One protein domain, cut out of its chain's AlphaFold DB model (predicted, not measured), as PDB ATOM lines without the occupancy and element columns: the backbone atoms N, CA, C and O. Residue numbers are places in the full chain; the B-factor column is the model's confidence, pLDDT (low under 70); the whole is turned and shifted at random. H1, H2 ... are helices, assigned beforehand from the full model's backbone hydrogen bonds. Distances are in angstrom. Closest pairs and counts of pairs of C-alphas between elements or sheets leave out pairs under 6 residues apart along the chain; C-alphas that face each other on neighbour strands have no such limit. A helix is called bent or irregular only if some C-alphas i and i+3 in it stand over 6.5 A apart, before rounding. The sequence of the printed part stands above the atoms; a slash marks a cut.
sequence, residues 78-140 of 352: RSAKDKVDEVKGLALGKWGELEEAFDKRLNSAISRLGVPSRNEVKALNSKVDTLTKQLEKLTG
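This is residues 78 to 140 of the 352 residues of the protein "Poly(Hydroxyalkanoate) granule-associated protein" of Pseudomonas sp. GV071 (UniProt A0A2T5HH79). Two long helices, H1 and then H2, make a wide-open V, with a link of five residues, 113 to 117, at the corner and the two arms spread away from it. No third part fills the space between the arms: residues 78 to 106 and residues 121 to 140 stand free. The printed part has 63 residues with two named helices and no named strand, and its class is all helix. It is extended, with a radius of gyration of the C-alphas of 21.2 A, and its C-alphas span 69 by 32 by 10 A.

Start at Arg 78 and read on into H1, residues 80 to 112, of which 80 to 106 stand free. After Arg 112 you come to a tight link of 5 residues, and behind it H2 takes up residues 118 to 139, of which 121 to 139 stand free. H1 and H2 are apart: no C-alpha of the one is within 8 A of the other. In H1 and H2 every pair of O i and N i+4 is within hydrogen-bond range, and neither helix is bent.

Find C-alpha 80 at (-41.260, 57.323, -89.551); from there H1 runs 46.7 A to C-alpha 112 at (-9.068, 89.530, -79.296). Then look for C-alpha 118 at (-20.926, 89.521, -71.072), where H2 begins; it runs 31.0 A to C-alpha 139 at (-14.944, 96.211, -41.441).

The two C-alphas farthest apart are those of Ser 79 and Thr 139, 68.6 A. The printed part has no cut, and its one link between helices is tight. In the B-factor column the mean pLDDT of the printed part is 79.3; look for values under 70 at residues 78 to 82, residue 114 and residue 140.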
ATOM      1  N   ARG A  78     -46.625  55.757 -87.836       58.38
ATOM      2  CA  ARG A  78     -46.094  55.158 -86.598       58.38
ATOM      3  C   ARG A  78     -44.667  54.600 -86.689       58.38
ATOM      4  O   ARG A  78     -44.175  54.132 -85.679       58.38
ATOM      5  N   SER A  79     -44.009  54.611 -87.854       61.75
ATOM      6  CA  SER A  79     -42.624  54.097 -87.982       61.75
ATOM      7  C   SER A  79     -41.620  55.149 -88.469       61.75
ATOM      8  O   SER A  79     -40.421  55.042 -88.219       61.75
ATOM      9  N   ALA A  80     -42.101  56.203 -89.137       60.97
ATOM     10  CA  ALA A  80     -41.260  57.323 -89.551       60.97
ATOM     11  C   ALA A  80     -41.001  58.342 -88.427       60.97
ATOM     12  O   ALA A  80     -40.005  59.057 -88.486       60.97
ATOM     13  N   LYS A  81     -41.882  58.433 -87.420       67.69
ATOM     14  CA  LYS A  81     -41.801  59.482 -86.395       67.69
ATOM     15  C   LYS A  81     -40.653  59.234 -85.416       67.69
ATOM     16  O   LYS A  81     -39.796  60.096 -85.281       67.69
ATOM     17  N   ASP A  82     -40.564  58.031 -84.860       69.38
ATOM     18  CA  ASP A  82     -39.507  57.632 -83.923       69.38
ATOM     19  C   ASP A  82     -38.107  57.757 -84.545       69.38
ATOM     20  O   ASP A  82     -37.196  58.291 -83.924       69.38
ATOM     21  N   LYS A  83     -37.958  57.396 -85.829       72.38
ATOM     22  CA  LYS A  83     -36.703  57.589 -86.583       72.38
ATOM     23  C   LYS A  83     -36.361  59.060 -86.821       72.38
ATOM     24  O   LYS A  83     -35.186  59.414 -86.853       72.38
ATOM     25  N   VAL A  84     -37.361  59.924 -87.004       72.00
ATOM     26  CA  VAL A  84     -37.140  61.373 -87.123       72.00
ATOM     27  C   VAL A  84     -36.751  61.970 -85.775       72.00
ATOM     28  O   VAL A  84     -35.843  62.792 -85.747       72.00
ATOM     29  N   ASP A  85     -37.368  61.550 -84.670       74.31
ATOM     30  CA  ASP A  85     -37.000  62.021 -83.332       74.31
ATOM     31  C   ASP A  85     -35.615  61.491 -82.886       74.31
ATOM     32  O   ASP A  85     -34.842  62.250 -82.303       74.31
ATOM     33  N   GLU A  86     -35.219  60.271 -83.270       76.25
ATOM     34  CA  GLU A  86     -33.861  59.732 -83.067       76.25
ATOM     35  C   GLU A  86     -32.797  60.499 -83.880       76.25
ATOM     36  O   GLU A  86     -31.805  60.982 -83.328       76.25
ATOM     37  N   VAL A  87     -33.025  60.704 -85.186       73.44
ATOM     38  CA  VAL A  87     -32.127  61.499 -86.048       73.44
ATOM     39  C   VAL A  87     -32.071  62.961 -85.597       73.44
ATOM     40  O   VAL A  87     -31.007  63.578 -85.640       73.44
ATOM     41  N   LYS A  88     -33.185  63.519 -85.115       75.38
ATOM     42  CA  LYS A  88     -33.242  64.864 -84.537       75.38
ATOM     43  C   LYS A  88     -32.491  64.937 -83.209       75.38
ATOM     44  O   LYS A  88     -31.798  65.923 -82.998       75.38
ATOM     45  N   GLY A  89     -32.549  63.914 -82.356       79.50
ATOM     46  CA  GLY A  89     -31.729  63.817 -81.144       79.50
ATOM     47  C   GLY A  89     -30.229  63.801 -81.460       79.50
ATOM     48  O   GLY A  89     -29.469  64.597 -80.911       79.50
ATOM     49  N   LEU A  90     -29.815  62.972 -82.424       71.12
ATOM     50  CA  LEU A  90     -28.432  62.902 -82.920       71.12
ATOM     51  C   LEU A  90     -27.960  64.221 -83.557       71.12
ATOM     52  O   LEU A  90     -26.821  64.642 -83.343       71.12
ATOM     53  N   ALA A  91     -28.827  64.887 -84.324       70.69
ATOM     54  CA  ALA A  91     -28.532  66.178 -84.934       70.69
ATOM     55  C   ALA A  91     -28.481  67.314 -83.901       70.69
ATOM     56  O   ALA A  91     -27.592  68.153 -83.994       70.69
ATOM     57  N   LEU A  92     -29.376  67.332 -82.906       73.94
ATOM     58  CA  LEU A  92     -29.391  68.328 -81.829       73.94
ATOM     59  C   LEU A  92     -28.168  68.204 -80.917       73.94
ATOM     60  O   LEU A  92     -27.569  69.222 -80.587       73.94
ATOM     61  N   GLY A  93     -27.740  66.983 -80.577       76.12
ATOM     62  CA  GLY A  93     -26.503  66.769 -79.818       76.12
ATOM     63  C   GLY A  93     -25.276  67.343 -80.537       76.12
ATOM     64  O   GLY A  93     -24.482  68.064 -79.937       76.12
ATOM     65  N   LYS A  94     -25.165  67.111 -81.852       78.56
ATOM     66  CA  LYS A  94     -24.078  67.683 -82.667       78.56
ATOM     67  C   LYS A  94     -24.241  69.171 -82.960       78.56
ATOM     68  O   LYS A  94     -23.234  69.842 -83.155       78.56
ATOM     69  N   TRP A  95     -25.465  69.698 -82.960       79.19
ATOM     70  CA  TRP A  95     -25.706  71.140 -82.993       79.19
ATOM     71  C   TRP A  95     -25.235  71.816 -81.710       79.19
ATOM     72  O   TRP A  95     -24.572  72.833 -81.822       79.19
ATOM     73  N   GLY A  96     -25.467  71.227 -80.533       83.31
ATOM     74  CA  GLY A  96     -24.923  71.737 -79.270       83.31
ATOM     75  C   GLY A  96     -23.389  71.768 -79.254       83.31
ATOM     76  O   GLY A  96     -22.794  72.750 -78.824       83.31
ATOM     77  N   GLU A  97     -22.732  70.743 -79.806       83.00
ATOM     78  CA  GLU A  97     -21.267  70.719 -79.949       83.00
ATOM     79  C   GLU A  97     -20.755  71.779 -80.951       83.00
ATOM     80  O   GLU A  97     -19.731  72.426 -80.715       83.00
ATOM     81  N   LEU A  98     -21.493  72.016 -82.046       78.00
ATOM     82  CA  LEU A  98     -21.203  73.083 -83.013       78.00
ATOM     83  C   LEU A  98     -21.457  74.485 -82.445       78.00
ATOM     84  O   LEU A  98     -20.684  75.397 -82.726       78.00
ATOM     85  N   GLU A  99     -22.519  74.652 -81.662       83.44
ATOM     86  CA  GLU A  99     -22.902  75.886 -80.975       83.44
ATOM     87  C   GLU A  99     -21.864  76.227 -79.904       83.44
ATOM     88  O   GLU A  99     -21.356  77.341 -79.886       83.44
ATOM     89  N   GLU A 100     -21.409  75.249 -79.116       85.00
ATOM     90  CA  GLU A 100     -20.330  75.444 -78.145       85.00
ATOM     91  C   GLU A 100     -18.979  75.751 -78.826       85.00
ATOM     92  O   GLU A 100     -18.202  76.580 -78.343       85.00
ATOM     93  N   ALA A 101     -18.683  75.135 -79.977       84.00
ATOM     94  CA  ALA A 101     -17.501  75.466 -80.776       84.00
ATOM     95  C   ALA A 101     -17.595  76.869 -81.411       84.00
ATOM     96  O   ALA A 101     -16.594  77.594 -81.455       84.00
ATOM     97  N   PHE A 102     -18.785  77.268 -81.869       83.19
ATOM     98  CA  PHE A 102     -19.072  78.600 -82.395       83.19
ATOM     99  C   PHE A 102     -18.960  79.661 -81.300       83.19
ATOM    100  O   PHE A 102     -18.232  80.631 -81.495       83.19
ATOM    101  N   ASP A 103     -19.553  79.447 -80.126       85.62
ATOM    102  CA  ASP A 103     -19.471  80.353 -78.981       85.62
ATOM    103  C   ASP A 103     -18.041  80.483 -78.458       85.62
ATOM    104  O   ASP A 103     -17.571  81.595 -78.218       85.62
ATOM    105  N   LYS A 104     -17.272  79.387 -78.378       86.44
ATOM    106  CA  LYS A 104     -15.830  79.458 -78.074       86.44
ATOM    107  C   LYS A 104     -15.074  80.290 -79.113       86.44
ATOM    108  O   LYS A 104     -14.201  81.082 -78.749       86.44
ATOM    109  N   ARG A 105     -15.398  80.145 -80.403       80.50
ATOM    110  CA  ARG A 105     -14.763  80.904 -81.494       80.50
ATOM    111  C   ARG A 105     -15.157  82.382 -81.475       80.50
ATOM    112  O   ARG A 105     -14.289  83.231 -81.678       80.50
ATOM    113  N   LEU A 106     -16.422  82.679 -81.197       82.38
ATOM    114  CA  LEU A 106     -16.991  84.016 -81.080       82.38
ATOM    115  C   LEU A 106     -16.420  84.741 -79.858       82.38
ATOM    116  O   LEU A 106     -15.882  85.835 -79.995       82.38
ATOM    117  N   ASN A 107     -16.427  84.099 -78.690       82.19
ATOM    118  CA  ASN A 107     -15.858  84.645 -77.461       82.19
ATOM    119  C   ASN A 107     -14.343  84.881 -77.609       82.19
ATOM    120  O   ASN A 107     -13.849  85.946 -77.256       82.19
ATOM    121  N   SER A 108     -13.610  83.957 -78.247       81.88
ATOM    122  CA  SER A 108     -12.188  84.151 -78.574       81.88
ATOM    123  C   SER A 108     -11.945  85.327 -79.535       81.88
ATOM    124  O   SER A 108     -10.981  86.075 -79.359       81.88
ATOM    125  N   ALA A 109     -12.814  85.536 -80.530       78.38
ATOM    126  CA  ALA A 109     -12.734  86.693 -81.421       78.38
ATOM    127  C   ALA A 109     -13.037  88.015 -80.690       78.38
ATOM    128  O   ALA A 109     -12.345  89.006 -80.920       78.38
ATOM    129  N   ILE A 110     -14.012  88.015 -79.775       74.19
ATOM    130  CA  ILE A 110     -14.408  89.168 -78.952       74.19
ATOM    131  C   ILE A 110     -13.282  89.576 -77.990       74.19
ATOM    132  O   ILE A 110     -12.875  90.739 -78.000       74.19
ATOM    133  N   SER A 111     -12.686  88.629 -77.250       72.56
ATOM    134  CA  SER A 111     -11.539  88.911 -76.370       72.56
ATOM    135  C   SER A 111     -10.327  89.443 -77.150       72.56
ATOM    136  O   SER A 111      -9.603  90.307 -76.658       72.56
ATOM    137  N   ARG A 112     -10.116  88.995 -78.400       77.00
ATOM    138  CA  ARG A 112      -9.068  89.530 -79.296       77.00
ATOM    139  C   ARG A 112      -9.374  90.924 -79.850       77.00
ATOM    140  O   ARG A 112      -8.445  91.603 -80.278       77.00
ATOM    141  N   LEU A 113     -10.637  91.347 -79.839       73.69
ATOM    142  CA  LEU A 113     -11.063  92.709 -80.172       73.69
ATOM    143  C   LEU A 113     -11.012  93.664 -78.965       73.69
ATOM    144  O   LEU A 113     -11.288  94.850 -79.127       73.69
ATOM    145  N   GLY A 114     -10.673  93.170 -77.768       59.47
ATOM    146  CA  GLY A 114     -10.604  93.973 -76.543       59.47
ATOM    147  C   GLY A 114     -11.967  94.421 -76.002       59.47
ATOM    148  O   GLY A 114     -12.019  95.303 -75.149       59.47
ATOM    149  N   VAL A 115     -13.065  93.832 -76.485       74.62
ATOM    150  CA  VAL A 115     -14.422  94.120 -76.005       74.62
ATOM    151  C   VAL A 115     -14.728  93.177 -74.835       74.62
ATOM    152  O   VAL A 115     -14.722  91.966 -75.049       74.62
ATOM    153  N   PRO A 116     -14.999  93.675 -73.610       72.00
ATOM    154  CA  PRO A 116     -15.306  92.813 -72.469       72.00
ATOM    155  C   PRO A 116     -16.545  91.952 -72.738       72.00
ATOM    156  O   PRO A 116     -17.621  92.481 -73.029       72.00
ATOM    157  N   SER A 117     -16.416  90.627 -72.638       74.06
ATOM    158  CA  SER A 117     -17.543  89.726 -72.878       74.06
ATOM    159  C   SER A 117     -18.575  89.813 -71.751       74.06
ATOM    160  O   SER A 117     -18.267  90.108 -70.591       74.06
ATOM    161  N   ARG A 118     -19.836  89.490 -72.064       75.19
ATOM    162  CA  ARG A 118     -20.926  89.521 -71.072       75.19
ATOM    163  C   ARG A 118     -20.677  88.565 -69.895       75.19
ATOM    164  O   ARG A 118     -21.110  88.848 -68.779       75.19
ATOM    165  N   ASN A 119     -19.953  87.471 -70.134       79.38
ATOM    166  CA  ASN A 119     -19.609  86.479 -69.118       79.38
ATOM    167  C   ASN A 119     -18.477  86.974 -68.204       79.38
ATOM    168  O   ASN A 119     -18.585  86.830 -66.989       79.38
ATOM    169  N   GLU A 120     -17.450  87.634 -68.751       78.06
ATOM    170  CA  GLU A 120     -16.393  88.282 -67.958       78.06
ATOM    171  C   GLU A 120     -16.957  89.419 -67.096       78.06
ATOM    172  O   GLU A 120     -16.655  89.488 -65.907       78.06
ATOM    173  N   VAL A 121     -17.847  90.257 -67.645       82.12
ATOM    174  CA  VAL A 121     -18.528  91.325 -66.889       82.12
ATOM    175  C   VAL A 121     -19.400  90.750 -65.768       82.12
ATOM    176  O   VAL A 121     -19.412  91.283 -64.659       82.12
ATOM    177  N   LYS A 122     -20.111  89.639 -66.009       84.38
ATOM    178  CA  LYS A 122     -20.920  88.974 -64.976       84.38
ATOM    179  C   LYS A 122     -20.044  88.354 -63.881       84.38
ATOM    180  O   LYS A 122     -20.316  88.564 -62.703       84.38
ATOM    181  N   ALA A 123     -18.963  87.669 -64.256       86.31
ATOM    182  CA  ALA A 123     -18.004  87.095 -63.314       86.31
ATOM    183  C   ALA A 123     -17.257  88.169 -62.502       86.31
ATOM    184  O   ALA A 123     -16.971  87.956 -61.326       86.31
ATOM    185  N   LEU A 124     -16.960  89.328 -63.101       88.44
ATOM    186  CA  LEU A 124     -16.355  90.460 -62.402       88.44
ATOM    187  C   LEU A 124     -17.322  91.063 -61.377       88.44
ATOM    188  O   LEU A 124     -16.912  91.267 -60.240       88.44
ATOM    189  N   ASN A 125     -18.599  91.263 -61.728       90.12
ATOM    190  CA  ASN A 125     -19.611  91.708 -60.762       90.12
ATOM    191  C   ASN A 125     -19.731  90.731 -59.581       90.12
ATOM    192  O   ASN A 125     -19.615  91.160 -58.442       90.12
ATOM    193  N   SER A 126     -19.814  89.417 -59.820       93.12
ATOM    194  CA  SER A 126     -19.863  88.436 -58.721       93.12
ATOM    195  C   SER A 126     -18.593  88.412 -57.852       93.12
ATOM    196  O   SER A 126     -18.669  88.118 -56.657       93.12
ATOM    197  N   LYS A 127     -17.421  88.746 -58.412       91.94
ATOM    198  CA  LYS A 127     -16.189  88.956 -57.629       91.94
ATOM    199  C   LYS A 127     -16.259  90.238 -56.800       91.94
ATOM    200  O   LYS A 127     -15.863  90.199 -55.642       91.94
ATOM    201  N   VAL A 128     -16.793  91.329 -57.353       93.81
ATOM    202  CA  VAL A 128     -17.056  92.571 -56.610       93.81
ATOM    203  C   VAL A 128     -18.037  92.306 -55.466       93.81
ATOM    204  O   VAL A 128     -17.694  92.611 -54.336       93.81
ATOM    205  N   ASP A 129     -19.160  91.620 -55.700       93.94
ATOM    206  CA  ASP A 129     -20.118  91.238 -54.648       93.94
ATOM    207  C   ASP A 129     -19.468  90.399 -53.532       93.94
ATOM    208  O   ASP A 129     -19.782  90.554 -52.351       93.94
ATOM    209  N   THR A 130     -18.564  89.486 -53.900       92.31
ATOM    210  CA  THR A 130     -17.840  88.636 -52.940       92.31
ATOM    211  C   THR A 130     -16.849  89.457 -52.118       92.31
ATOM    212  O   THR A 130     -16.827  89.331 -50.895       92.31
ATOM    213  N   LEU A 131     -16.085  90.344 -52.763       90.06
ATOM    214  CA  LEU A 131     -15.171  91.266 -52.090       90.06
ATOM    215  C   LEU A 131     -15.925  92.263 -51.203       90.06
ATOM    216  O   LEU A 131     -15.469  92.532 -50.099       90.06
ATOM    217  N   THR A 132     -17.096  92.753 -51.618       89.81
ATOM    218  CA  THR A 132     -17.966  93.605 -50.794       89.81
ATOM    219  C   THR A 132     -18.441  92.857 -49.550       89.81
ATOM    220  O   THR A 132     -18.306  93.385 -48.455       89.81
ATOM    221  N   LYS A 133     -18.889  91.600 -49.671       92.25
ATOM    222  CA  LYS A 133     -19.271  90.772 -48.508       92.25
ATOM    223  C   LYS A 133     -18.092  90.451 -47.586       92.25
ATOM    224  O   LYS A 133     -18.259  90.399 -46.371       92.25
ATOM    225  N   GLN A 134     -16.899  90.226 -48.141       88.50
ATOM    226  CA  GLN A 134     -15.680  90.049 -47.346       88.50
ATOM    227  C   GLN A 134     -15.281  91.349 -46.642       88.50
ATOM    228  O   GLN A 134     -14.882  91.302 -45.482       88.50
ATOM    229  N   LEU A 135     -15.445  92.497 -47.304       87.06
ATOM    230  CA  LEU A 135     -15.208  93.813 -46.724       87.06
ATOM    231  C   LEU A 135     -16.199  94.089 -45.591       87.06
ATOM    232  O   LEU A 135     -15.748  94.378 -44.497       87.06
ATOM    233  N   GLU A 136     -17.505  93.895 -45.787       88.69
ATOM    234  CA  GLU A 136     -18.522  94.041 -44.727       88.69
ATOM    235  C   GLU A 136     -18.249  93.122 -43.526       88.69
ATOM    236  O   GLU A 136     -18.399  93.538 -42.377       88.69
ATOM    237  N   LYS A 137     -17.780  91.889 -43.773       88.69
ATOM    238  CA  LYS A 137     -17.403  90.936 -42.717       88.69
ATOM    239  C   LYS A 137     -16.131  91.337 -41.954       88.69
ATOM    240  O   LYS A 137     -15.987  90.944 -40.801       88.69
ATOM    241  N   LEU A 138     -15.215  92.081 -42.579       78.88
ATOM    242  CA  LEU A 138     -13.946  92.517 -41.977       78.88
ATOM    243  C   LEU A 138     -14.009  93.925 -41.370       78.88
ATOM    244  O   LEU A 138     -13.315  94.189 -40.395       78.88
ATOM    245  N   THR A 139     -14.814  94.830 -41.927       76.12
ATOM    246  CA  THR A 139     -14.944  96.211 -41.441       76.12
ATOM    247  C   THR A 139     -16.033  96.367 -40.388       76.12
ATOM    248  O   THR A 139     -16.049  97.383 -39.701       76.12
ATOM    249  N   GLY A 140     -16.971  95.416 -40.274       62.94
ATOM    250  CA  GLY A 140     -18.092  95.466 -39.323       62.94
ATOM    251  C   GLY A 140     -19.112  96.583 -39.590       62.94
ATOM    252  O   GLY A 140     -20.150  96.644 -38.936       62.94
TER     253      GLY A 140